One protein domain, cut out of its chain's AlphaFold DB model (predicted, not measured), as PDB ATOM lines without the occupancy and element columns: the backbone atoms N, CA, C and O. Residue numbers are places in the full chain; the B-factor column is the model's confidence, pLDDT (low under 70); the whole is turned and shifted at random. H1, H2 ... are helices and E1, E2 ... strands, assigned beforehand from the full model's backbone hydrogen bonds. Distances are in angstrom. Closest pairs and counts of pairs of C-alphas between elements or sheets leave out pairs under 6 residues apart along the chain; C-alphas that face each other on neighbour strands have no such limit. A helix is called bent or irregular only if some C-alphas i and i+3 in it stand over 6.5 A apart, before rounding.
ATOM      1  N   ARG A  13     115.181 124.037 114.329       91.25
ATOM      2  CA  ARG A  13     116.141 122.937 114.280       91.25
ATOM      3  C   ARG A  13     115.641 121.847 113.355       91.25
ATOM      4  O   ARG A  13     114.481 121.452 113.403       91.25
ATOM      5  N   LEU A  14     116.544 121.335 112.529       90.94
ATOM      6  CA  LEU A  14     116.300 120.133 111.746       90.94
ATOM      7  C   LEU A  14     116.560 118.909 112.626       90.94
ATOM      8  O   LEU A  14     117.700 118.643 113.007       90.94
ATOM      9  N   VAL A  15     115.508 118.157 112.934       90.06
ATOM     10  CA  VAL A  15     115.585 116.915 113.707       90.06
ATOM     11  C   VAL A  15     115.544 115.732 112.747       90.06
ATOM     12  O   VAL A  15     114.616 115.580 111.949       90.06
ATOM     13  N   LYS A  16     116.588 114.898 112.788       87.88
ATOM     14  CA  LYS A  16     116.706 113.701 111.948       87.88
ATOM     15  C   LYS A  16     115.852 112.570 112.528       87.88
ATOM     16  O   LYS A  16     115.930 112.291 113.720       87.88
ATOM     17  N   ARG A  17     115.096 111.890 111.667       80.56
ATOM     18  CA  ARG A  17     114.382 110.638 111.953       80.56
ATOM     19  C   ARG A  17     114.757 109.595 110.900       80.56
ATOM     20  O   ARG A  17     115.283 109.951 109.847       80.56
ATOM     21  N   GLU A  18     114.493 108.321 111.164       75.88
ATOM     22  CA  GLU A  18     114.682 107.234 110.198       75.88
ATOM     23  C   GLU A  18     114.045 107.598 108.843       75.88
ATOM     24  O   GLU A  18     112.831 107.760 108.728       75.88
ATOM     25  N   GLY A  19     114.894 107.826 107.836       73.94
ATOM     26  CA  GLY A  19     114.491 108.175 106.472       73.94
ATOM     27  C   GLY A  19     114.219 109.657 106.171       73.94
ATOM     28  O   GLY A  19     113.946 109.969 105.014       73.94
ATOM     29  N   SER A  20     114.290 110.599 107.130       82.69
ATOM     30  CA  SER A  20     114.019 112.023 106.827       82.69
ATOM     31  C   SER A  20     114.463 113.046 107.890       82.69
ATOM     32  O   SER A  20     115.067 112.703 108.905       82.69
ATOM     33  N   ARG A  21     114.162 114.334 107.652       89.25
ATOM     34  CA  ARG A  21     114.391 115.443 108.590       89.25
ATOM     35  C   ARG A  21     113.120 116.283 108.732       89.25
ATOM     36  O   ARG A  21     112.532 116.672 107.724       89.25
ATOM     37  N   TYR A  22     112.736 116.581 109.966       89.00
ATOM     38  CA  TYR A  22     111.644 117.498 110.295       89.00
ATOM     39  C   TYR A  22     112.226 118.837 110.718       89.00
ATOM     40  O   TYR A  22     113.238 118.872 111.419       89.00
ATOM     41  N   ILE A  23     111.600 119.927 110.299       90.62
ATOM     42  CA  ILE A  23     111.874 121.243 110.867       90.62
ATOM     43  C   ILE A  23     111.039 121.340 112.135       90.62
ATOM     44  O   ILE A  23     109.868 120.983 112.118       90.62
ATOM     45  N   VAL A  24     111.659 121.758 113.229       89.50
ATOM     46  CA  VAL A  24     111.006 121.943 114.523       89.50
ATOM     47  C   VAL A  24     111.212 123.383 114.938       89.50
ATOM     48  O   VAL A  24     112.346 123.859 114.881       89.50
ATOM     49  N   GLY A  25     110.143 124.072 115.324       89.38
ATOM     50  CA  GLY A  25     110.218 125.381 115.969       89.38
ATOM     51  C   GLY A  25     110.364 125.255 117.485       89.38
ATOM     52  O   GLY A  25     109.720 124.410 118.102       89.38
ATOM     53  N   ASN A  26     111.190 126.104 118.095       90.62
ATOM     54  CA  ASN A  26     111.263 126.228 119.547       90.62
ATOM     55  C   ASN A  26     110.156 127.165 120.044       90.62
ATOM     56  O   ASN A  26     110.316 128.387 120.000       90.62
ATOM     57  N   SER A  27     109.040 126.611 120.518       87.56
ATOM     58  CA  SER A  27     107.905 127.396 121.024       87.56
ATOM     59  C   SER A  27     108.309 128.348 122.158       87.56
ATOM     60  O   SER A  27     107.877 129.499 122.153       87.56
ATOM     61  N   HIS A  28     109.201 127.923 123.059       87.69
ATOM     62  CA  HIS A  28     109.662 128.733 124.193       87.69
ATOM     63  C   HIS A  28     110.446 129.978 123.774       87.69
ATOM     64  O   HIS A  28     110.441 130.968 124.498       87.69
ATOM     65  N   THR A  29     111.122 129.959 122.621       89.50
ATOM     66  CA  THR A  29     111.834 131.136 122.090       89.50
ATOM     67  C   THR A  29     110.980 131.920 121.098       89.50
ATOM     68  O   THR A  29     111.022 133.148 121.091       89.50
ATOM     69  N   LEU A  30     110.176 131.235 120.281       89.12
ATOM     70  CA  LEU A  30     109.319 131.875 119.285       89.12
ATOM     71  C   LEU A  30     108.226 132.723 119.942       89.12
ATOM     72  O   LEU A  30     108.021 133.855 119.514       89.12
ATOM     73  N   VAL A  31     107.564 132.234 120.996       88.19
ATOM     74  CA  VAL A  31     106.477 132.982 121.654       88.19
ATOM     75  C   VAL A  31     106.930 134.329 122.214       88.19
ATOM     76  O   VAL A  31     106.295 135.324 121.866       88.19
ATOM     77  N   PRO A  32     108.016 134.427 123.005       91.00
ATOM     78  CA  PRO A  32     108.513 135.718 123.469       91.00
ATOM     79  C   PRO A  32     108.858 136.670 122.327       91.00
ATOM     80  O   PRO A  32     108.549 137.852 122.414       91.00
ATOM     81  N   ILE A  33     109.449 136.171 121.237       91.62
ATOM     82  CA  ILE A  33     109.776 137.005 120.073       91.62
ATOM     83  C   ILE A  33     108.507 137.571 119.441       91.62
ATOM     84  O   ILE A  33     108.449 138.768 119.166       91.62
ATOM     85  N   PHE A  34     107.468 136.748 119.270       90.69
ATOM     86  CA  PHE A  34     106.189 137.236 118.763       90.69
ATOM     87  C   PHE A  34     105.519 138.206 119.727       90.69
ATOM     88  O   PHE A  34     105.039 139.242 119.281       90.69
ATOM     89  N   ALA A  35     105.546 137.935 121.032       90.69
ATOM     90  CA  ALA A  35     105.003 138.837 122.042       90.69
ATOM     91  C   ALA A  35     105.710 140.203 122.023       90.69
ATOM     92  O   ALA A  35     105.045 141.237 121.996       90.69
ATOM     93  N   ILE A  36     107.045 140.211 121.944       94.12
ATOM     94  CA  ILE A  36     107.854 141.433 121.821       94.12
ATOM     95  C   ILE A  36     107.558 142.156 120.505       94.12
ATOM     96  O   ILE A  36     107.522 143.379 120.495       94.12
ATOM     97  N   SER A  37     107.322 141.438 119.403       90.62
ATOM     98  CA  SER A  37     106.962 142.066 118.122       90.62
ATOM     99  C   SER A  37     105.529 142.609 118.092       90.62
ATOM    100  O   SER A  37     105.269 143.617 117.445       90.62
ATOM    101  N   LEU A  38     104.606 141.964 118.808       92.31
ATOM    102  CA  LEU A  38     103.188 142.314 118.844       92.31
ATOM    103  C   LEU A  38     102.917 143.495 119.782       92.31
ATOM    104  O   LEU A  38     102.048 144.316 119.498       92.31
ATOM    105  N   ALA A  39     103.661 143.594 120.888       92.94
ATOM    106  CA  ALA A  39     103.454 144.624 121.899       92.94
ATOM    107  C   ALA A  39     103.555 146.063 121.343       92.94
ATOM    108  O   ALA A  39     102.637 146.837 121.607       92.94
ATOM    109  N   PRO A  40     104.567 146.444 120.532       90.69
ATOM    110  CA  PRO A  40     104.628 147.765 119.908       90.69
ATOM    111  C   PRO A  40     103.443 148.056 118.992       90.69
ATOM    112  O   PRO A  40     102.916 149.160 119.031       90.69
ATOM    113  N   SER A  41     102.994 147.078 118.201       88.56
ATOM    114  CA  SER A  41     101.841 147.260 117.313       88.56
ATOM    115  C   SER A  41     100.545 147.462 118.099       88.56
ATOM    116  O   SER A  41      99.744 148.320 117.740       88.56
ATOM    117  N   LEU A  42     100.351 146.723 119.198       90.62
ATOM    118  CA  LEU A  42      99.200 146.907 120.086       90.62
ATOM    119  C   LEU A  42      99.250 148.256 120.806       90.62
ATOM    120  O   LEU A  42      98.245 148.958 120.847       90.62
ATOM    121  N   LEU A  43     100.412 148.634 121.344       92.56
ATOM    122  CA  LEU A  43     100.602 149.929 121.998       92.56
ATOM    123  C   LEU A  43     100.401 151.084 121.016       92.56
ATOM    124  O   LEU A  43      99.734 152.053 121.361       92.56
ATOM    125  N   GLY A  44     100.926 150.968 119.794       89.19
ATOM    126  CA  GLY A  44     100.714 151.935 118.720       89.19
ATOM    127  C   GLY A  44      99.236 152.076 118.371       89.19
ATOM    128  O   GLY A  44      98.739 153.197 118.285       89.19
ATOM    129  N   ASN A  45      98.512 150.957 118.272       89.25
ATOM    130  CA  ASN A  45      97.074 150.971 118.019       89.25
ATOM    131  C   ASN A  45      96.295 151.648 119.157       89.25
ATOM    132  O   ASN A  45      95.540 152.578 118.917       89.25
ATOM    133  N   ILE A  46      96.552 151.265 120.412       91.00
ATOM    134  CA  ILE A  46      95.893 151.871 121.581       91.00
ATOM    135  C   ILE A  46      96.206 153.371 121.674       91.00
ATOM    136  O   ILE A  46      95.312 154.170 121.944       91.00
ATOM    137  N   ALA A  47      97.460 153.770 121.449       90.56
ATOM    138  CA  ALA A  47      97.873 155.168 121.515       90.56
ATOM    139  C   ALA A  47      97.210 156.017 120.419       90.56
ATOM    140  O   ALA A  47      96.785 157.142 120.680       90.56
ATOM    141  N   THR A  48      97.095 155.478 119.205       88.06
ATOM    142  CA  THR A  48      96.460 156.176 118.080       88.06
ATOM    143  C   THR A  48      94.941 156.196 118.189       88.06
ATOM    144  O   THR A  48      94.343 157.235 117.917       88.06
ATOM    145  N   ASP A  49      94.313 155.133 118.693       86.38
ATOM    146  CA  ASP A  49      92.887 155.125 119.037       86.38
ATOM    147  C   ASP A  49      92.585 156.151 120.135       86.38
ATOM    148  O   ASP A  49      91.678 156.969 119.993       86.38
ATOM    149  N   ALA A  50      93.386 156.185 121.204       87.94
ATOM    150  CA  ALA A  50      93.237 157.176 122.267       87.94
ATOM    151  C   ALA A  50      93.425 158.612 121.747       87.94
ATOM    152  O   ALA A  50      92.693 159.517 122.143       87.94
ATOM    153  N   SER A  51      94.372 158.844 120.835       86.25
ATOM    154  CA  SER A  51      94.543 160.153 120.195       86.25
ATOM    155  C   SER A  51      93.350 160.518 119.303       86.25
ATOM    156  O   SER A  51      92.842 161.633 119.385       86.25
ATOM    157  N   THR A  52      92.845 159.573 118.513       83.75
ATOM    158  CA  THR A  52      91.728 159.806 117.587       83.75
ATOM    159  C   THR A  52      90.426 160.077 118.344       83.75
ATOM    160  O   THR A  52      89.760 161.077 118.087       83.75
ATOM    161  N   TYR A  53      90.072 159.231 119.317       84.75
ATOM    162  CA  TYR A  53      88.787 159.326 120.015       84.75
ATOM    163  C   TYR A  53      88.772 160.346 121.156       84.75
ATOM    164  O   TYR A  53      87.732 160.956 121.387       84.75
ATOM    165  N   LEU A  54      89.886 160.539 121.878       89.19
ATOM    166  CA  LEU A  54      89.922 161.471 123.016       89.19
ATOM    167  C   LEU A  54      90.416 162.867 122.634       89.19
ATOM    168  O   LEU A  54      90.010 163.837 123.265       89.19
ATOM    169  N   HIS A  55      91.297 162.979 121.636       83.19
ATOM    170  CA  HIS A  55      91.916 164.254 121.248       83.19
ATOM    171  C   HIS A  55      91.473 164.739 119.864       83.19
ATOM    172  O   HIS A  55      92.029 165.719 119.373       83.19
ATOM    173  N   HIS A  56      90.505 164.063 119.232       76.56
ATOM    174  CA  HIS A  56      90.045 164.361 117.870       76.56
ATOM    175  C   HIS A  56      91.201 164.430 116.855       76.56
ATOM    176  O   HIS A  56      91.204 165.253 115.942       76.56
ATOM    177  N   GLY A  57      92.217 163.584 117.056       70.56
ATOM    178  CA  GLY A  57      93.390 163.497 116.193       70.56
ATOM    179  C   GLY A  57      93.114 162.805 114.855       70.56
ATOM    180  O   GLY A  57      92.031 162.286 114.595       70.56
ATOM    181  N   GLU A  58      94.135 162.769 113.999       69.88
ATOM    182  CA  GLU A  58      94.059 162.143 112.680       69.88
ATOM    183  C   GLU A  58      93.850 160.616 112.749       69.88
ATOM    184  O   GLU A  58      94.714 159.873 113.225       69.88
ATOM    185  N   GLN A  59      92.752 160.136 112.155       70.75
ATOM    186  CA  GLN A  59      92.375 158.716 112.153       70.75
ATOM    187  C   GLN A  59      93.271 157.813 111.273       70.75
ATOM    188  O   GLN A  59      93.299 156.598 111.467       70.75
ATOM    189  N   SER A  60      94.053 158.370 110.334       67.00
ATOM    190  CA  SER A  60      94.893 157.593 109.391       67.00
ATOM    191  C   SER A  60      95.895 156.665 110.068       67.00
ATOM    192  O   SER A  60      96.198 155.565 109.581       67.00
ATOM    193  N   SER A  61      96.418 157.128 111.202       72.19
ATOM    194  CA  SER A  61      97.449 156.435 111.952       72.19
ATOM    195  C   SER A  61      96.886 155.189 112.642       72.19
ATOM    196  O   SER A  61      97.502 154.128 112.543       72.19
ATOM    197  N   SER A  62      95.691 155.283 113.235       78.00
ATOM    198  CA  SER A  62      94.995 154.179 113.917       78.00
ATOM    199  C   SER A  62      94.696 153.016 112.970       78.00
ATOM    200  O   SER A  62      95.102 151.877 113.214       78.00
ATOM    201  N   ASP A  63      94.112 153.315 111.812       79.19
ATOM    202  CA  ASP A  63      93.797 152.311 110.794       79.19
ATOM    203  C   ASP A  63      95.046 151.539 110.325       79.19
ATOM    204  O   ASP A  63      95.015 150.320 110.135       79.19
ATOM    205  N   SER A  64      96.177 152.236 110.175       80.69
ATOM    206  CA  SER A  64      97.437 151.623 109.742       80.69
ATOM    207  C   SER A  64      97.994 150.651 110.789       80.69
ATOM    208  O   SER A  64      98.435 149.549 110.443       80.69
ATOM    209  N   TRP A  65      97.934 151.016 112.075       84.56
ATOM    210  CA  TRP A  65      98.359 150.138 113.170       84.56
ATOM    211  C   TRP A  65      97.464 148.911 113.294       84.56
ATOM    212  O   TRP A  65      97.986 147.796 113.370       84.56
ATOM    213  N   SER A  66      96.145 149.094 113.223       82.94
ATOM    214  CA  SER A  66      95.163 148.008 113.277       82.94
ATOM    215  C   SER A  66      95.427 146.940 112.215       82.94
ATOM    216  O   SER A  66      95.460 145.741 112.501       82.94
ATOM    217  N   VAL A  67      95.694 147.368 110.984       85.19
ATOM    218  CA  VAL A  67      95.931 146.463 109.861       85.19
ATOM    219  C   VAL A  67      97.314 145.777 109.948       85.19
ATOM    220  O   VAL A  67      97.470 144.629 109.524       85.19
ATOM    221  N   SER A  68      98.309 146.414 110.577       85.88
ATOM    222  CA  SER A  68      99.651 145.837 110.787       85.88
ATOM    223  C   SER A  68      99.697 144.662 111.780       85.88
ATOM    224  O   SER A  68     100.663 143.897 111.786       85.88
ATOM    225  N   LEU A  69      98.655 144.480 112.602       90.31
ATOM    226  CA  LEU A  69      98.577 143.402 113.596       90.31
ATOM    227  C   LEU A  69      98.372 142.025 112.957       90.31
ATOM    228  O   LEU A  69      98.880 141.019 113.457       90.31
ATOM    229  N   PHE A  70      97.644 141.968 111.841       89.31
ATOM    230  CA  PHE A  70      97.198 140.713 111.234       89.31
ATOM    231  C   PHE A  70      98.346 139.776 110.820       89.31
ATOM    232  O   PHE A  70      98.292 138.598 111.188       89.31
ATOM    233  N   PRO A  71      99.413 140.235 110.130       92.12
ATOM    234  CA  PRO A  71     100.543 139.373 109.785       92.12
ATOM    235  C   PRO A  71     101.268 138.810 111.013       92.12
ATOM    236  O   PRO A  71     101.653 137.640 111.014       92.12
ATOM    237  N   ILE A  72     101.435 139.619 112.067       92.81
ATOM    238  CA  ILE A  72     102.139 139.225 113.297       92.81
ATOM    239  C   ILE A  72     101.324 138.171 114.053       92.81
ATOM    240  O   ILE A  72     101.856 137.123 114.427       92.81
ATOM    241  N   LEU A  73     100.019 138.411 114.220       91.31
ATOM    242  CA  LEU A  73      99.092 137.472 114.852       91.31
ATOM    243  C   LEU A  73      99.003 136.153 114.075       91.31
ATOM    244  O   LEU A  73      99.042 135.075 114.674       91.31
ATOM    245  N   PHE A  74      98.931 136.222 112.742       91.94
ATOM    246  CA  PHE A  74      98.954 135.036 111.890       91.94
ATOM    247  C   PHE A  74     100.256 134.247 112.075       91.94
ATOM    248  O   PHE A  74     100.211 133.056 112.369       91.94
ATOM    249  N   ALA A  75     101.417 134.898 111.963       92.94
ATOM    250  CA  ALA A  75     102.711 134.230 112.085       92.94
ATOM    251  C   ALA A  75     102.883 133.555 113.455       92.94
ATOM    252  O   ALA A  75     103.272 132.386 113.521       92.94
ATOM    253  N   GLY A  76     102.545 134.263 114.537       92.31
ATOM    254  CA  GLY A  76     102.627 133.735 115.897       92.31
ATOM    255  C   GLY A  76     101.703 132.535 116.115       92.31
ATOM    256  O   GLY A  76     102.153 131.483 116.576       92.31
ATOM    257  N   SER A  77     100.430 132.650 115.727       90.81
ATOM    258  CA  SER A  77      99.444 131.567 115.873       90.81
ATOM    259  C   SER A  77      99.760 130.349 114.996       90.81
ATOM    260  O   SER A  77      99.614 129.206 115.446       90.81
ATOM    261  N   TRP A  78     100.262 130.571 113.778       92.88
ATOM    262  CA  TRP A  78     100.691 129.518 112.862       92.88
ATOM    263  C   TRP A  78     101.878 128.731 113.416       92.88
ATOM    264  O   TRP A  78     101.843 127.500 113.469       92.88
ATOM    265  N   LEU A  79     102.922 129.435 113.863       91.69
ATOM    266  CA  LEU A  79     104.129 128.813 114.404       91.69
ATOM    267  C   LEU A  79     103.853 128.073 115.709       91.69
ATOM    268  O   LEU A  79     104.338 126.954 115.875       91.69
ATOM    269  N   TRP A  80     103.031 128.645 116.591       89.94
ATOM    270  CA  TRP A  80     102.577 127.967 117.801       89.94
ATOM    271  C   TRP A  80     101.866 126.652 117.467       89.94
ATOM    272  O   TRP A  80     102.286 125.585 117.920       89.94
ATOM    273  N   SER A  81     100.865 126.699 116.587       89.38
ATOM    274  CA  SER A  81     100.078 125.516 116.215       89.38
ATOM    275  C   SER A  81     100.929 124.446 115.525       89.38
ATOM    276  O   SER A  81     100.852 123.258 115.845       89.38
ATOM    277  N   CYS A  82     101.817 124.859 114.619       88.94
ATOM    278  CA  CYS A  82     102.713 123.935 113.938       88.94
ATOM    279  C   CYS A  82     103.790 123.349 114.856       88.94
ATOM    280  O   CYS A  82     104.186 122.204 114.641       88.94
ATOM    281  N   SER A  83     104.253 124.082 115.872       86.81
ATOM    282  CA  SER A  83     105.200 123.544 116.857       86.81
ATOM    283  C   SER A  83     104.586 122.376 117.637       86.81
ATOM    284  O   SER A  83     105.230 121.335 117.791       86.81
ATOM    285  N   GLY A  84     103.300 122.480 118.000       83.94
ATOM    286  CA  GLY A  84     102.531 121.383 118.591       83.94
ATOM    287  C   GLY A  84     102.396 120.182 117.648       83.94
ATOM    288  O   GLY A  84     102.644 119.043 118.051       83.94
ATOM    289  N   LEU A  85     102.104 120.426 116.364       83.62
ATOM    290  CA  LEU A  85     102.055 119.365 115.349       83.62
ATOM    291  C   LEU A  85     103.427 118.691 115.138       83.62
ATOM    292  O   LEU A  85     103.513 117.477 114.973       83.62
ATOM    293  N   GLN A  86     104.524 119.443 115.139       85.44
ATOM    294  CA  GLN A  86     105.871 118.884 114.973       85.44
ATOM    295  C   GLN A  86     106.273 118.038 116.183       85.44
ATOM    296  O   GLN A  86     106.777 116.926 116.010       85.44
ATOM    297  N   ALA A  87     105.984 118.515 117.399       82.19
ATOM    298  CA  ALA A  87     106.167 117.740 118.622       82.19
ATOM    299  C   ALA A  87     105.358 116.433 118.578       82.19
ATOM    300  O   ALA A  87     105.880 115.371 118.933       82.19
ATOM    301  N   PHE A  88     104.134 116.476 118.032       79.31
ATOM    302  CA  PHE A  88     103.342 115.278 117.775       79.31
ATOM    303  C   PHE A  88     104.060 114.300 116.848       79.31
ATOM    304  O   PHE A  88     104.309 113.145 117.213       79.31
ATOM    305  N   LEU A  89     104.394 114.746 115.641       80.62
ATOM    306  CA  LEU A  89     104.976 113.877 114.623       80.62
ATOM    307  C   LEU A  89     106.261 113.205 115.124       80.62
ATOM    308  O   LEU A  89     106.498 112.027 114.830       80.62
ATOM    309  N   LEU A  90     107.046 113.904 115.948       80.69
ATOM    310  CA  LEU A  90     108.238 113.360 116.595       80.69
ATOM    311  C   LEU A  90     107.914 112.298 117.652       80.69
ATOM    312  O   LEU A  90     108.526 111.227 117.621       80.69
ATOM    313  N   ALA A  91     106.928 112.535 118.521       77.06
ATOM    314  CA  ALA A  91     106.531 111.594 119.569       77.06
ATOM    315  C   ALA A  91     105.841 110.323 119.025       77.06
ATOM    316  O   ALA A  91     106.008 109.236 119.573       77.06
ATOM    317  N   GLY A  92     105.072 110.430 117.934       69.19
ATOM    318  CA  GLY A  92     104.160 109.372 117.467       69.19
ATOM    319  C   GLY A  92     104.781 108.144 116.779       69.19
ATOM    320  O   GLY A  92     104.075 107.168 116.527       69.19
ATOM    321  N   GLY A  93     106.078 108.140 116.469       65.50
ATOM    322  CA  GLY A  93     106.702 107.111 115.615       65.50
ATOM    323  C   GLY A  93     106.216 107.124 114.147       65.50
ATOM    324  O   GLY A  93     105.266 107.820 113.798       65.50
ATOM    325  N   ASN A  94     106.831 106.307 113.276       59.97
ATOM    326  CA  ASN A  94     106.380 106.095 111.880       59.97
ATOM    327  C   ASN A  94     105.050 105.316 111.766       59.97
ATOM    328  O   ASN A  94     104.499 105.188 110.680       59.97
ATOM    329  N   ARG A  95     104.538 104.760 112.870       61.12
ATOM    330  CA  ARG A  95     103.391 103.835 112.859       61.12
ATOM    331  C   ARG A  95     102.018 104.503 112.983       61.12
ATOM    332  O   ARG A  95     101.026 103.794 112.880       61.12
ATOM    333  N   ARG A  96     101.930 105.810 113.270       62.41
ATOM    334  CA  ARG A  96     100.672 106.410 113.777       62.41
ATOM    335  C   ARG A  96     100.058 107.515 112.934       62.41
ATOM    336  O   ARG A  96      98.844 107.665 112.973       62.41
ATOM    337  N   LEU A  97     100.857 108.244 112.161       63.06
ATOM    338  CA  LEU A  97     100.350 109.147 111.134       63.06
ATOM    339  C   LEU A  97     101.128 108.934 109.835       63.06
ATOM    340  O   LEU A  97     102.355 109.040 109.857       63.06
ATOM    341  N   PRO A  98     100.449 108.710 108.696       66.69
ATOM    342  CA  PRO A  98     101.092 108.594 107.390       66.69
ATOM    343  C   PRO A  98     101.467 109.968 106.804       66.69
ATOM    344  O   PRO A  98     101.561 110.122 105.589       66.69
ATOM    345  N   VAL A  99     101.652 111.001 107.636       72.19
ATOM    346  CA  VAL A  99     102.051 112.321 107.138       72.19
ATOM    347  C   VAL A  99     103.546 112.293 106.873       72.19
ATOM    348  O   VAL A  99     104.369 112.257 107.787       72.19
ATOM    349  N   GLY A 100     103.890 112.304 105.587       80.19
ATOM    350  CA  GLY A 100     105.270 112.352 105.146       80.19
ATOM    351  C   GLY A 100     105.996 113.601 105.682       80.19
ATOM    352  O   GLY A 100     105.429 114.695 105.670       80.19
ATOM    353  N   PRO A 101     107.279 113.493 106.056       84.19
ATOM    354  CA  PRO A 101     108.099 114.614 106.530       84.19
ATOM    355  C   PRO A 101     108.146 115.792 105.553       84.19
ATOM    356  O   PRO A 101     108.177 116.951 105.957       84.19
ATOM    357  N   ARG A 102     108.116 115.496 104.245       87.75
ATOM    358  CA  ARG A 102     108.036 116.515 103.191       87.75
ATOM    359  C   ARG A 102     106.738 117.307 103.285       87.75
ATOM    360  O   ARG A 102     106.796 118.526 103.257       87.75
ATOM    361  N   VAL A 103     105.604 116.625 103.441       87.50
ATOM    362  CA  VAL A 103     104.292 117.269 103.572       87.50
ATOM    363  C   VAL A 103     104.264 118.130 104.830       87.50
ATOM    364  O   VAL A 103     103.915 119.295 104.741       87.50
ATOM    365  N   ALA A 104     104.737 117.616 105.969       87.19
ATOM    366  CA  ALA A 104     104.792 118.387 107.212       87.19
ATOM    367  C   ALA A 104     105.640 119.667 107.082       87.19
ATOM    368  O   ALA A 104     105.203 120.741 107.488       87.19
ATOM    369  N   ASN A 105     106.829 119.578 106.474       91.12
ATOM    370  CA  ASN A 105     107.701 120.737 106.273       91.12
ATOM    371  C   ASN A 105     107.144 121.719 105.226       91.12
ATOM    372  O   ASN A 105     107.263 122.928 105.413       91.12
ATOM    373  N   ILE A 106     106.539 121.217 104.139       91.88
ATOM    374  CA  ILE A 106     105.896 122.046 103.108       91.88
ATOM    375  C   ILE A 106     104.690 122.766 103.697       91.88
ATOM    376  O   ILE A 106     104.561 123.962 103.483       91.88
ATOM    377  N   THR A 107     103.841 122.093 104.472       89.75
ATOM    378  CA  THR A 107     102.727 122.749 105.160       89.75
ATOM    379  C   THR A 107     103.258 123.797 106.130       89.75
ATOM    380  O   THR A 107     102.789 124.927 106.108       89.75
ATOM    381  N   PHE A 108     104.286 123.469 106.919       90.25
ATOM    382  CA  PHE A 108     104.878 124.397 107.879       90.25
ATOM    383  C   PHE A 108     105.406 125.682 107.231       90.25
ATOM    384  O   PHE A 108     104.942 126.770 107.568       90.25
ATOM    385  N   ILE A 109     106.357 125.554 106.298       93.19
ATOM    386  CA  ILE A 109     106.990 126.699 105.631       93.19
ATOM    387  C   ILE A 109     106.024 127.335 104.640       93.19
ATOM    388  O   ILE A 109     105.885 128.550 104.619       93.19
ATOM    389  N   GLY A 110     105.363 126.529 103.816       93.06
ATOM    390  CA  GLY A 110     104.473 127.000 102.762       93.06
ATOM    391  C   GLY A 110     103.274 127.750 103.322       93.06
ATOM    392  O   GLY A 110     102.975 128.832 102.836       93.06
ATOM    393  N   GLY A 111     102.639 127.241 104.380       91.31
ATOM    394  CA  GLY A 111     101.543 127.948 105.041       91.31
ATOM    395  C   GLY A 111     102.002 129.222 105.750       91.31
ATOM    396  O   GLY A 111     101.322 130.240 105.653       91.31
ATOM    397  N   LEU A 112     103.189 129.206 106.372       92.94
ATOM    398  CA  LEU A 112     103.770 130.402 106.984       92.94
ATOM    399  C   LEU A 112     104.051 131.476 105.929       92.94
ATOM    400  O   LEU A 112     103.582 132.598 106.067       92.94
ATOM    401  N   VAL A 113     104.793 131.131 104.873       95.31
ATOM    402  CA  VAL A 113     105.173 132.066 103.807       95.31
ATOM    403  C   VAL A 113     103.933 132.568 103.080       95.31
ATOM    404  O   VAL A 113     103.741 133.772 103.001       95.31
ATOM    405  N   ALA A 114     103.056 131.678 102.607       93.62
ATOM    406  CA  ALA A 114     101.861 132.084 101.872       93.62
ATOM    407  C   ALA A 114     100.936 132.960 102.726       93.62
ATOM    408  O   ALA A 114     100.499 134.015 102.268       93.62
ATOM    409  N   GLY A 115     100.668 132.561 103.971       91.94
ATOM    410  CA  GLY A 115      99.780 133.312 104.852       91.94
ATOM    411  C   GLY A 115     100.359 134.662 105.264       91.94
ATOM    412  O   GLY A 115      99.671 135.673 105.138       91.94
ATOM    413  N   VAL A 116     101.636 134.718 105.662       93.38
ATOM    414  CA  VAL A 116     102.304 135.991 105.979       93.38
ATOM    415  C   VAL A 116     102.345 136.893 104.752       93.38
ATOM    416  O   VAL A 116     101.982 138.056 104.864       93.38
ATOM    417  N   THR A 117     102.703 136.382 103.570       94.81
ATOM    418  CA  THR A 117     102.725 137.185 102.340       94.81
ATOM    419  C   THR A 117     101.350 137.765 102.016       94.81
ATOM    420  O   THR A 117     101.256 138.967 101.775       94.81
ATOM    421  N   VAL A 118     100.281 136.961 102.045       92.81
ATOM    422  CA  VAL A 118      98.919 137.451 101.773       92.81
ATOM    423  C   VAL A 118      98.506 138.514 102.793       92.81
ATOM    424  O   VAL A 118      98.041 139.583 102.398       92.81
ATOM    425  N   MET A 119      98.726 138.265 104.087       91.31
ATOM    426  CA  MET A 119      98.386 139.223 105.143       91.31
ATOM    427  C   MET A 119      99.194 140.516 105.021       91.31
ATOM    428  O   MET A 119      98.630 141.596 105.146       91.31
ATOM    429  N   THR A 120     100.498 140.435 104.746       93.31
ATOM    430  CA  THR A 120     101.361 141.611 104.588       93.31
ATOM    431  C   THR A 120     100.974 142.428 103.361       93.31
ATOM    432  O   THR A 120     100.908 143.649 103.457       93.31
ATOM    433  N   VAL A 121     100.677 141.790 102.224       93.50
ATOM    434  CA  VAL A 121     100.225 142.502 101.017       93.50
ATOM    435  C   VAL A 121      98.924 143.244 101.296       93.50
ATOM    436  O   VAL A 121      98.842 144.443 101.039       93.50
ATOM    437  N   LEU A 122      97.929 142.566 101.877       90.50
ATOM    438  CA  LEU A 122      96.676 143.218 102.256       90.50
ATOM    439  C   LEU A 122      96.912 144.334 103.274       90.50
ATOM    440  O   LEU A 122      96.259 145.371 103.186       90.50
ATOM    441  N   ALA A 123      97.870 144.159 104.186       90.31
ATOM    442  CA  ALA A 123      98.161 145.160 105.189       90.31
ATOM    443  C   ALA A 123      98.773 146.438 104.612       90.31
ATOM    444  O   ALA A 123      98.343 147.541 104.944       90.31
ATOM    445  N   VAL A 124      99.734 146.293 103.699       91.81
ATOM    446  CA  VAL A 124     100.363 147.419 102.999       91.81
ATOM    447  C   VAL A 124      99.346 148.155 102.130       91.81
ATOM    448  O   VAL A 124      99.284 149.384 102.165       91.81
ATOM    449  N   VAL A 125      98.513 147.424 101.381       91.88
ATOM    450  CA  VAL A 125      97.462 148.041 100.559       91.88
ATOM    451  C   VAL A 125      96.426 148.737 101.449       91.88
ATOM    452  O   VAL A 125      96.031 149.860 101.153       91.88
ATOM    453  N   GLY A 126      96.028 148.125 102.566       89.25
ATOM    454  CA  GLY A 126      95.101 148.726 103.525       89.25
ATOM    455  C   GLY A 126      95.634 150.012 104.152       89.25
ATOM    456  O   GLY A 126      94.906 151.000 104.208       89.25
ATOM    457  N   ALA A 127      96.914 150.041 104.531       89.12
ATOM    458  CA  ALA A 127      97.568 151.252 105.021       89.12
ATOM    459  C   ALA A 127      97.584 152.362 103.954       89.12
ATOM    460  O   ALA A 127      97.277 153.513 104.253       89.12
ATOM    461  N   HIS A 128      97.864 152.024 102.690       91.00
ATOM    462  CA  HIS A 128      97.826 153.002 101.598       91.00
ATOM    463  C   HIS A 128      96.425 153.599 101.397       91.00
ATOM    464  O   HIS A 128      96.276 154.818 101.318       91.00
ATOM    465  N   ILE A 129      95.386 152.756 101.359       90.50
ATOM    466  CA  ILE A 129      93.996 153.214 101.210       90.50
ATOM    467  C   ILE A 129      93.552 154.029 102.433       90.50
ATOM    468  O   ILE A 129      92.842 155.020 102.281       90.50
ATOM    469  N   SER A 130      94.006 153.676 103.639       89.44
ATOM    470  CA  SER A 130      93.752 154.474 104.845       89.44
ATOM    471  C   SER A 130      94.300 155.903 104.719       89.44
ATOM    472  O   SER A 130      93.604 156.873 105.024       89.44
ATOM    473  N   VAL A 131      95.517 156.058 104.184       89.12
ATOM    474  CA  VAL A 131      96.103 157.382 103.925       89.12
ATOM    475  C   VAL A 131      95.275 158.169 102.902       89.12
ATOM    476  O   VAL A 131      95.072 159.370 103.080       89.12
ATOM    477  N   GLU A 132      94.775 157.528 101.842       90.44
ATOM    478  CA  GLU A 132      93.874 158.176 100.874       90.44
ATOM    479  C   GLU A 132      92.565 158.636 101.525       90.44
ATOM    480  O   GLU A 132      92.163 159.787 101.340       90.44
ATOM    481  N   LYS A 133      91.949 157.773 102.342       91.75
ATOM    482  CA  LYS A 133      90.741 158.081 103.118       91.75
ATOM    483  C   LYS A 133      90.954 159.285 104.036       91.75
ATOM    484  O   LYS A 133      90.126 160.190 104.048       91.75
ATOM    485  N   SER A 134      92.078 159.339 104.752       89.88
ATOM    486  CA  SER A 134      92.409 160.472 105.627       89.88
ATOM    487  C   SER A 134      92.618 161.774 104.858       89.88
ATOM    488  O   SER A 134      92.088 162.818 105.224       89.88
ATOM    489  N   LYS A 135      93.328 161.720 103.725       91.00
ATOM    490  CA  LYS A 135      93.492 162.893 102.856       91.00
ATOM    491  C   LYS A 135      92.148 163.409 102.345       91.00
ATOM    492  O   LYS A 135      91.964 164.620 102.271       91.00
ATOM    493  N   ALA A 136      91.229 162.516 101.975       91.12
ATOM    494  CA  ALA A 136      89.885 162.898 101.556       91.12
ATOM    495  C   ALA A 136      89.087 163.512 102.717       91.12
ATOM    496  O   ALA A 136      88.477 164.565 102.534       91.12
ATOM    497  N   PHE A 137      89.182 162.923 103.914       90.81
ATOM    498  CA  PHE A 137      88.581 163.460 105.132       90.81
ATOM    499  C   PHE A 137      89.058 164.884 105.420       90.81
ATOM    500  O   PHE A 137      88.233 165.776 105.546       90.81
ATOM    501  N   PHE A 138      90.367 165.140 105.437       90.00
ATOM    502  CA  PHE A 138      90.875 166.486 105.721       90.00
ATOM    503  C   PHE A 138      90.534 167.527 104.667       90.00
ATOM    504  O   PHE A 138      90.426 168.704 104.991       90.00
ATOM    505  N   ARG A 139      90.384 167.130 103.399       91.50
ATOM    506  CA  ARG A 139      89.899 168.056 102.367       91.50
ATOM    507  C   ARG A 139      88.447 168.440 102.625       91.50
ATOM    508  O   ARG A 139      88.105 169.608 102.484       91.50
ATOM    509  N   LEU A 140      87.620 167.467 103.000       90.69
ATOM    510  CA  LEU A 140      86.226 167.695 103.360       90.69
ATOM    511  C   LEU A 140      86.115 168.540 104.638       90.69
ATOM    512  O   LEU A 140      85.432 169.557 104.636       90.69
ATOM    513  N   ASP A 141      86.831 168.168 105.697       89.00
ATOM    514  CA  ASP A 141      86.850 168.876 106.979       89.00
ATOM    515  C   ASP A 141      87.408 170.298 106.838       89.00
ATOM    516  O   ASP A 141      86.783 171.260 107.275       89.00
ATOM    517  N   GLY A 142      88.516 170.464 106.110       89.06
ATOM    518  CA  GLY A 142      89.097 171.771 105.810       89.06
ATOM    519  C   GLY A 142      88.184 172.677 104.978       89.06
ATOM    520  O   GLY A 142      88.344 173.895 105.021       89.06
ATOM    521  N   PRO A 160      75.092 178.275  95.880       85.19
ATOM    522  CA  PRO A 160      75.023 177.035  95.096       85.19
ATOM    523  C   PRO A 160      76.382 176.456  94.666       85.19
ATOM    524  O   PRO A 160      76.502 175.243  94.496       85.19
ATOM    525  N   SER A 161      77.408 177.299  94.487       86.69
ATOM    526  CA  SER A 161      78.784 176.853  94.209       86.69
ATOM    527  C   SER A 161      79.354 176.025  95.351       86.69
ATOM    528  O   SER A 161      79.952 174.978  95.114       86.69
ATOM    529  N   ASP A 162      79.108 176.466  96.579       86.38
ATOM    530  CA  ASP A 162      79.713 175.895  97.770       86.38
ATOM    531  C   ASP A 162      79.035 174.554  98.111       86.38
ATOM    532  O   ASP A 162      79.701 173.595  98.491       86.38
ATOM    533  N   LEU A 163      77.722 174.437  97.857       85.62
ATOM    534  CA  LEU A 163      76.993 173.158  97.897       85.62
ATOM    535  C   LEU A 163      77.546 172.140  96.901       85.62
ATOM    536  O   LEU A 163      77.653 170.954  97.213       85.62
ATOM    537  N   ARG A 164      77.877 172.592  95.690       90.44
ATOM    538  CA  ARG A 164      78.421 171.720  94.650       90.44
ATOM    539  C   ARG A 164      79.813 171.215  95.025       90.44
ATOM    540  O   ARG A 164      80.100 170.039  94.822       90.44
ATOM    541  N   GLU A 165      80.666 172.081  95.561       91.00
ATOM    542  CA  GLU A 165      81.994 171.691  96.034       91.00
ATOM    543  C   GLU A 165      81.912 170.735  97.229       91.00
ATOM    544  O   GLU A 165      82.537 169.675  97.199       91.00
ATOM    545  N   LEU A 166      81.052 171.039  98.210       90.31
ATOM    546  CA  LEU A 166      80.777 170.154  99.342       90.31
ATOM    547  C   LEU A 166      80.326 168.767  98.875       90.31
ATOM    548  O   LEU A 166      80.828 167.764  99.375       90.31
ATOM    549  N   TYR A 167      79.419 168.703  97.895       92.94
ATOM    550  CA  TYR A 167      78.952 167.441  97.324       92.94
ATOM    551  C   TYR A 167      80.103 166.619  96.724       92.94
ATOM    552  O   TYR A 167      80.219 165.433  97.021       92.94
ATOM    553  N   TYR A 168      80.992 167.229  95.930       95.12
ATOM    554  CA  TYR A 168      82.130 166.505  95.347       95.12
ATOM    555  C   TYR A 168      83.156 166.056  96.392       95.12
ATOM    556  O   TYR A 168      83.711 164.964  96.268       95.12
ATOM    557  N   LEU A 169      83.410 166.870  97.419       93.88
ATOM    558  CA  LEU A 169      84.306 166.500  98.515       93.88
ATOM    559  C   LEU A 169      83.720 165.356  99.349       93.88
ATOM    560  O   LEU A 169      84.434 164.403  99.661       93.88
ATOM    561  N   ALA A 170      82.422 165.422  99.654       93.12
ATOM    562  CA  ALA A 170      81.708 164.374 100.374       93.12
ATOM    563  C   ALA A 170      81.696 163.068  99.575       93.12
ATOM    564  O   ALA A 170      82.051 162.025 100.116       93.12
ATOM    565  N   GLN A 171      81.392 163.133  98.275       96.06
ATOM    566  CA  GLN A 171      81.444 161.974  97.384       96.06
ATOM    567  C   GLN A 171      82.859 161.376  97.314       96.06
ATOM    568  O   GLN A 171      83.024 160.162  97.394       96.06
ATOM    569  N   GLY A 172      83.898 162.209  97.204       93.00
ATOM    570  CA  GLY A 172      85.283 161.735  97.174       93.00
ATOM    571  C   GLY A 172      85.724 161.058  98.477       93.00
ATOM    572  O   GLY A 172      86.506 160.106  98.441       93.00
ATOM    573  N   TYR A 173      85.226 161.528  99.623       93.25
ATOM    574  CA  TYR A 173      85.436 160.867 100.911       93.25
ATOM    575  C   TYR A 173      84.681 159.537 101.000       93.25
ATOM    576  O   TYR A 173      85.287 158.535 101.374       93.25
ATOM    577  N   ASP A 174      83.411 159.509 100.594       95.06
ATOM    578  CA  ASP A 174      82.567 158.308 100.585       95.06
ATOM    579  C   ASP A 174      83.191 157.185  99.739       95.06
ATOM    580  O   ASP A 174      83.424 156.079 100.226       95.06
ATOM    581  N   GLU A 175      83.645 157.504  98.523       94.88
ATOM    582  CA  GLU A 175      84.355 156.552  97.662       94.88
ATOM    583  C   GLU A 175      85.645 156.005  98.306       94.88
ATOM    584  O   GLU A 175      86.015 154.846  98.092       94.88
ATOM    585  N   ALA A 176      86.364 156.825  99.080       91.12
ATOM    586  CA  ALA A 176      87.572 156.392  99.778       91.12
ATOM    587  C   ALA A 176      87.247 155.497 100.987       91.12
ATOM    588  O   ALA A 176      87.957 154.515 101.237       91.12
ATOM    589  N   VAL A 177      86.163 155.797 101.711       91.12
ATOM    590  CA  VAL A 177      85.638 154.966 102.804       91.12
ATOM    591  C   VAL A 177      85.202 153.605 102.270       91.12
ATOM    592  O   VAL A 177      85.634 152.587 102.812       91.12
ATOM    593  N   ASP A 178      84.444 153.565 101.176       93.50
ATOM    594  CA  ASP A 178      83.977 152.327 100.547       93.50
ATOM    595  C   ASP A 178      85.137 151.425 100.117       93.50
ATOM    596  O   ASP A 178      85.146 150.221 100.394       93.50
ATOM    597  N   ARG A 179      86.172 151.997  99.487       91.06
ATOM    598  CA  ARG A 179      87.383 151.244  99.115       91.06
ATOM    599  C   ARG A 179      88.086 150.663 100.338       91.06
ATOM    600  O   ARG A 179      88.519 149.507 100.296       91.06
ATOM    601  N   TYR A 180      88.195 151.442 101.415       88.50
ATOM    602  CA  TYR A 180      88.798 150.986 102.664       88.50
ATOM    603  C   TYR A 180      87.986 149.849 103.292       88.50
ATOM    604  O   TYR A 180      88.545 148.794 103.596       88.50
ATOM    605  N   GLN A 181      86.667 150.013 103.419       89.50
ATOM    606  CA  GLN A 181      85.773 148.998 103.979       89.50
ATOM    607  C   GLN A 181      85.784 147.710 103.153       89.50
ATOM    608  O   GLN A 181      85.910 146.619 103.713       89.50
ATOM    609  N   ALA A 182      85.739 147.811 101.823       90.44
ATOM    610  CA  ALA A 182      85.815 146.654 100.939       90.44
ATOM    611  C   ALA A 182      87.124 145.867 101.122       90.44
ATOM    612  O   ALA A 182      87.124 144.634 101.052       90.44
ATOM    613  N   LEU A 183      88.248 146.550 101.364       87.31
ATOM    614  CA  LEU A 183      89.520 145.892 101.660       87.31
ATOM    615  C   LEU A 183      89.548 145.299 103.071       87.31
ATOM    616  O   LEU A 183      89.993 144.163 103.242       87.31
ATOM    617  N   PHE A 184      89.036 146.022 104.065       84.94
ATOM    618  CA  PHE A 184      88.951 145.547 105.441       84.94
ATOM    619  C   PHE A 184      88.107 144.269 105.550       84.94
ATOM    620  O   PHE A 184      88.526 143.299 106.176       84.94
ATOM    621  N   ILE A 185      86.973 144.206 104.848       88.38
ATOM    622  CA  ILE A 185      86.130 143.005 104.761       88.38
ATOM    623  C   ILE A 185      86.904 141.829 104.145       88.38
ATOM    624  O   ILE A 185      86.840 140.711 104.657       88.38
ATOM    625  N   LYS A 186      87.685 142.059 103.078       88.12
ATOM    626  CA  LYS A 186      88.543 141.015 102.485       88.12
ATOM    627  C   LYS A 186      89.578 140.502 103.487       88.12
ATOM    628  O   LYS A 186      89.761 139.291 103.590       88.12
ATOM    629  N   LEU A 187      90.217 141.397 104.241       84.50
ATOM    630  CA  LEU A 187      91.157 141.034 105.304       84.50
ATOM    631  C   LEU A 187      90.467 140.187 106.384       84.50
ATOM    632  O   LEU A 187      90.997 139.150 106.786       84.50
ATOM    633  N   LEU A 188      89.252 140.576 106.783       85.81
ATOM    634  CA  LEU A 188      88.441 139.844 107.750       85.81
ATOM    635  C   LEU A 188      88.100 138.433 107.256       85.81
ATOM    636  O   LEU A 188      88.190 137.495 108.038       85.81
ATOM    637  N   TYR A 189      87.774 138.246 105.971       89.25
ATOM    638  CA  TYR A 189      87.523 136.912 105.411       89.25
ATOM    639  C   TYR A 189      88.763 136.016 105.449       89.25
ATOM    640  O   TYR A 189      88.671 134.855 105.854       89.25
ATOM    641  N   VAL A 190      89.932 136.541 105.066       86.50
ATOM    642  CA  VAL A 190      91.192 135.779 105.123       86.50
ATOM    643  C   VAL A 190      91.534 135.427 106.574       86.50
ATOM    644  O   VAL A 190      91.915 134.293 106.881       86.50
ATOM    645  N   PHE A 191      91.346 136.370 107.497       82.56
ATOM    646  CA  PHE A 191      91.592 136.129 108.912       82.56
ATOM    647  C   PHE A 191      90.580 135.151 109.520       82.56
ATOM    648  O   PHE A 191      90.978 134.246 110.243       82.56
ATOM    649  N   ALA A 192      89.299 135.240 109.163       87.50
ATOM    650  CA  ALA A 192      88.259 134.312 109.602       87.50
ATOM    651  C   ALA A 192      88.483 132.885 109.080       87.50
ATOM    652  O   ALA A 192      88.119 131.929 109.759       87.50
ATOM    653  N   ALA A 193      89.129 132.714 107.920       87.38
ATOM    654  CA  ALA A 193      89.533 131.403 107.407       87.38
ATOM    655  C   ALA A 193      90.708 130.785 108.197       87.38
ATOM    656  O   ALA A 193      90.829 129.562 108.302       87.38
ATOM    657  N   THR A 194      91.562 131.620 108.794       86.44
ATOM    658  CA  THR A 194      92.761 131.201 109.538       86.44
ATOM    659  C   THR A 194      92.478 130.229 110.697       86.44
ATOM    660  O   THR A 194      93.138 129.184 110.738       86.44
ATOM    661  N   PRO A 195      91.521 130.472 111.621       84.81
ATOM    662  CA  PRO A 195      91.230 129.541 112.710       84.81
ATOM    663  C   PRO A 195      90.740 128.179 112.218       84.81
ATOM    664  O   PRO A 195      90.985 127.190 112.900       84.81
ATOM    665  N   PHE A 196      90.120 128.078 111.036       86.62
ATOM    666  CA  PHE A 196      89.766 126.778 110.461       86.62
ATOM    667  C   PHE A 196      91.018 126.008 110.046       86.62
ATOM    668  O   PHE A 196      91.189 124.862 110.455       86.62
ATOM    669  N   CYS A 197      91.940 126.642 109.313       84.44
ATOM    670  CA  CYS A 197      93.219 126.032 108.933       84.44
ATOM    671  C   CYS A 197      94.034 125.602 110.163       84.44
ATOM    672  O   CYS A 197      94.539 124.479 110.226       84.44
ATOM    673  N   ILE A 198      94.116 126.478 111.165       85.19
ATOM    674  CA  ILE A 198      94.776 126.200 112.443       85.19
ATOM    675  C   ILE A 198      94.054 125.077 113.200       85.19
ATOM    676  O   ILE A 198      94.700 124.181 113.738       85.19
ATOM    677  N   GLY A 199      92.723 125.084 113.213       84.31
ATOM    678  CA  GLY A 199      91.891 124.052 113.822       84.31
ATOM    679  C   GLY A 199      92.138 122.681 113.203       84.31
ATOM    680  O   GLY A 199      92.346 121.719 113.935       84.31
ATOM    681  N   PHE A 200      92.224 122.588 111.873       82.81
ATOM    682  CA  PHE A 200      92.577 121.345 111.179       82.81
ATOM    683  C   PHE A 200      93.958 120.819 111.585       82.81
ATOM    684  O   PHE A 200      94.115 119.620 111.822       82.81
ATOM    685  N   ILE A 201      94.948 121.704 111.721       81.75
ATOM    686  CA  ILE A 201      96.289 121.344 112.201       81.75
ATOM    687  C   ILE A 201      96.228 120.852 113.656       81.75
ATOM    688  O   ILE A 201      96.797 119.811 113.992       81.75
ATOM    689  N   ASN A 202      95.484 121.557 114.509       83.69
ATOM    690  CA  ASN A 202      95.364 121.251 115.932       83.69
ATOM    691  C   ASN A 202      94.478 120.033 116.235       83.69
ATOM    692  O   ASN A 202      94.694 119.385 117.257       83.69
ATOM    693  N   LEU A 203      93.551 119.648 115.352       81.56
ATOM    694  CA  LEU A 203      92.828 118.373 115.454       81.56
ATOM    695  C   LEU A 203      93.797 117.186 115.427       81.56
ATOM    696  O   LEU A 203      93.597 116.214 116.158       81.56
ATOM    697  N   GLY A 204      94.886 117.290 114.657       69.56
ATOM    698  CA  GLY A 204      95.985 116.327 114.711       69.56
ATOM    699  C   GLY A 204      96.598 116.251 116.112       69.56
ATOM    700  O   GLY A 204      96.728 115.164 116.675       69.56
ATOM    701  N   THR A 205      96.906 117.398 116.714       71.19
ATOM    702  CA  THR A 205      97.464 117.484 118.075       71.19
ATOM    703  C   THR A 205      96.501 116.940 119.136       71.19
ATOM    704  O   THR A 205      96.919 116.218 120.040       71.19
ATOM    705  N   LEU A 206      95.198 117.207 119.017       80.94
ATOM    706  CA  LEU A 206      94.190 116.660 119.928       80.94
ATOM    707  C   LEU A 206      94.097 115.133 119.803       80.94
ATOM    708  O   LEU A 206      94.081 114.424 120.811       80.94
ATOM    709  N   ALA A 207      94.090 114.614 118.572       75.88
ATOM    710  CA  ALA A 207      94.112 113.178 118.323       75.88
ATOM    711  C   ALA A 207      95.351 112.523 118.955       75.88
ATOM    712  O   ALA A 207      95.227 111.474 119.591       75.88
ATOM    713  N   LEU A 208      96.526 113.164 118.875       67.50
ATOM    714  CA  LEU A 208      97.706 112.706 119.612       67.50
ATOM    715  C   LEU A 208      97.461 112.665 121.108       67.50
ATOM    716  O   LEU A 208      97.782 111.662 121.741       67.50
ATOM    717  N   PHE A 209      96.991 113.769 121.680       78.56
ATOM    718  CA  PHE A 209      96.842 113.890 123.120       78.56
ATOM    719  C   PHE A 209      95.979 112.746 123.665       78.56
ATOM    720  O   PHE A 209      96.348 112.079 124.634       78.56
ATOM    721  N   LEU A 210      94.886 112.432 122.966       83.19
ATOM    722  CA  LEU A 210      94.028 111.294 123.285       83.19
ATOM    723  C   LEU A 210      94.762 109.951 123.173       83.19
ATOM    724  O   LEU A 210      94.589 109.083 124.031       83.19
ATOM    725  N   LEU A 211      95.607 109.768 122.155       76.12
ATOM    726  CA  LEU A 211      96.415 108.556 121.991       76.12
ATOM    727  C   LEU A 211      97.462 108.396 123.099       76.12
ATOM    728  O   LEU A 211      97.579 107.310 123.661       76.12
ATOM    729  N   VAL A 212      98.192 109.456 123.452       78.12
ATOM    730  CA  VAL A 212      99.170 109.437 124.556       78.12
ATOM    731  C   VAL A 212      98.465 109.132 125.865       78.12
ATOM    732  O   VAL A 212      98.920 108.277 126.622       78.12
ATOM    733  N   ARG A 213      97.311 109.757 126.115       82.81
ATOM    734  CA  ARG A 213      96.511 109.491 127.312       82.81
ATOM    735  C   ARG A 213      96.076 108.027 127.391       82.81
ATOM    736  O   ARG A 213      96.166 107.433 128.467       82.81
ATOM    737  N   ARG A 214      95.665 107.425 126.267       83.88
ATOM    738  CA  ARG A 214      95.372 105.982 126.190       83.88
ATOM    739  C   ARG A 214      96.606 105.144 126.507       83.88
ATOM    740  O   ARG A 214      96.534 104.300 127.388       83.88
ATOM    741  N   GLN A 215      97.756 105.440 125.901       80.75
ATOM    742  CA  GLN A 215      98.994 104.709 126.188       80.75
ATOM    743  C   GLN A 215      99.447 104.813 127.643       80.75
ATOM    744  O   GLN A 215      99.903 103.827 128.210       80.75
ATOM    745  N   VAL A 216      99.343 105.993 128.254       81.62
ATOM    746  CA  VAL A 216      99.677 106.182 129.671       81.62
ATOM    747  C   VAL A 216      98.707 105.395 130.546       81.62
ATOM    748  O   VAL A 216      99.136 104.773 131.514       81.62
ATOM    749  N   SER A 217      97.415 105.387 130.204       86.44
ATOM    750  CA  SER A 217      96.417 104.573 130.899       86.44
ATOM    751  C   SER A 217      96.736 103.082 130.796       86.44
ATOM    752  O   SER A 217      96.738 102.395 131.815       86.44
ATOM    753  N   ASP A 218      97.068 102.593 129.603       83.56
ATOM    754  CA  ASP A 218      97.368 101.182 129.368       83.56
ATOM    755  C   ASP A 218      98.686 100.770 130.032       83.56
ATOM    756  O   ASP A 218      98.723  99.768 130.738       83.56
TER     757      ASP A 218
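What this domain is: This is residues 13 to 142 and 160 to 218 of the 279 residues of an uncharacterized protein of Leucosporidium creatinivorum (UniProt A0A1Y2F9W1). The model is a long rod of helices lying mostly lengthwise: H2b, H3 and H4 make an up-and-down bundle, each running against the one before it in the chain. H1 packs along H2 on one side, and the small hairpin of strands E1 and E2 sits near one end, beside H2b and H3. H4, the longest helix, runs the length of the rod, and its residues 213 to 218 stick out. The printed part has 189 residues, with two named strands and then four named helices, in the order E1 E2 H1 H2 H3 H4; the sheet E1 - E2 is antiparallel and the class is mostly helix. The whole is loose, with a radius of gyration of the C-alphas of 22.9 A and spans of 85 by 29 by 27 A.

How they stand to each other: E1, residues 13 to 17, and E2, residues 20 to 25, form a hairpin; N 15 and O 22 are 2.8 A apart, within hydrogen-bond range. H2, residues 60 to 91, was assigned as one helix by its hydrogen bonds but is bent, with C-alphas 68 and 71 6.6 A apart; its arms H2a, residues 60 to 68, and H2b, residues 71 to 91, stand at a shallow tilt of 10 degrees. The closest C-alphas of E2 and H2b are those of Gly 25 and Ser 83, 5.4 A apart. H3, residues 101 to 142, touches H2b with residues 104 to 123 alone, closest at the C-alphas of Pro 71 and Met 119, 5.1 A, in a helical hairpin. H4, residues 160 to 218, touches H3 with residues 166 to 190 alone, opposite ways at a shallow tilt of 22 degrees, closest at the C-alphas of Lys 133 and Ala 176, 4.9 A. H4 touches H2b with residues 194 to 208 alone, closest at the C-alphas of Leu 85 and Thr 205, 5.7 A. H1, residues 27 to 55, touches H2a with residues 41 to 52 alone, closest at the C-alphas of Thr 48 and Ser 62, 4.8 A; H1 is apart from H3 and H4. Every O i to N i+4 pair is within hydrogen-bond range in H2a, H2b and H3, against 22 of 25 in H1 and 51 of 55 in H4.

Where its parts are: E1 begins at C-alpha 13 (116.141, 122.937, 114.280) and is 12.6 A long; E2 is 16.6 A. H1 is 40.2 A, H2a 12.8 A, H2b 30.1 A and H3 60.2 A. H4, 86.2 A with a kink of 27 degrees near residue 202, ends at C-alpha 218 (97.368, 101.182, 129.368).

The domain as a whole: The C-alphas farthest apart are those of Pro 160 and Asp 218, 86.2 A. Residues 143 to 159 are not printed, and C-alphas 142 and 160 are 18.5 A apart across the cut. Of the links printed whole, H2 to H3 is short and the others are tight. The mean pLDDT of the printed part is 86.3; residues 58, 60, 92 to 98, 204 and 208 are under 70.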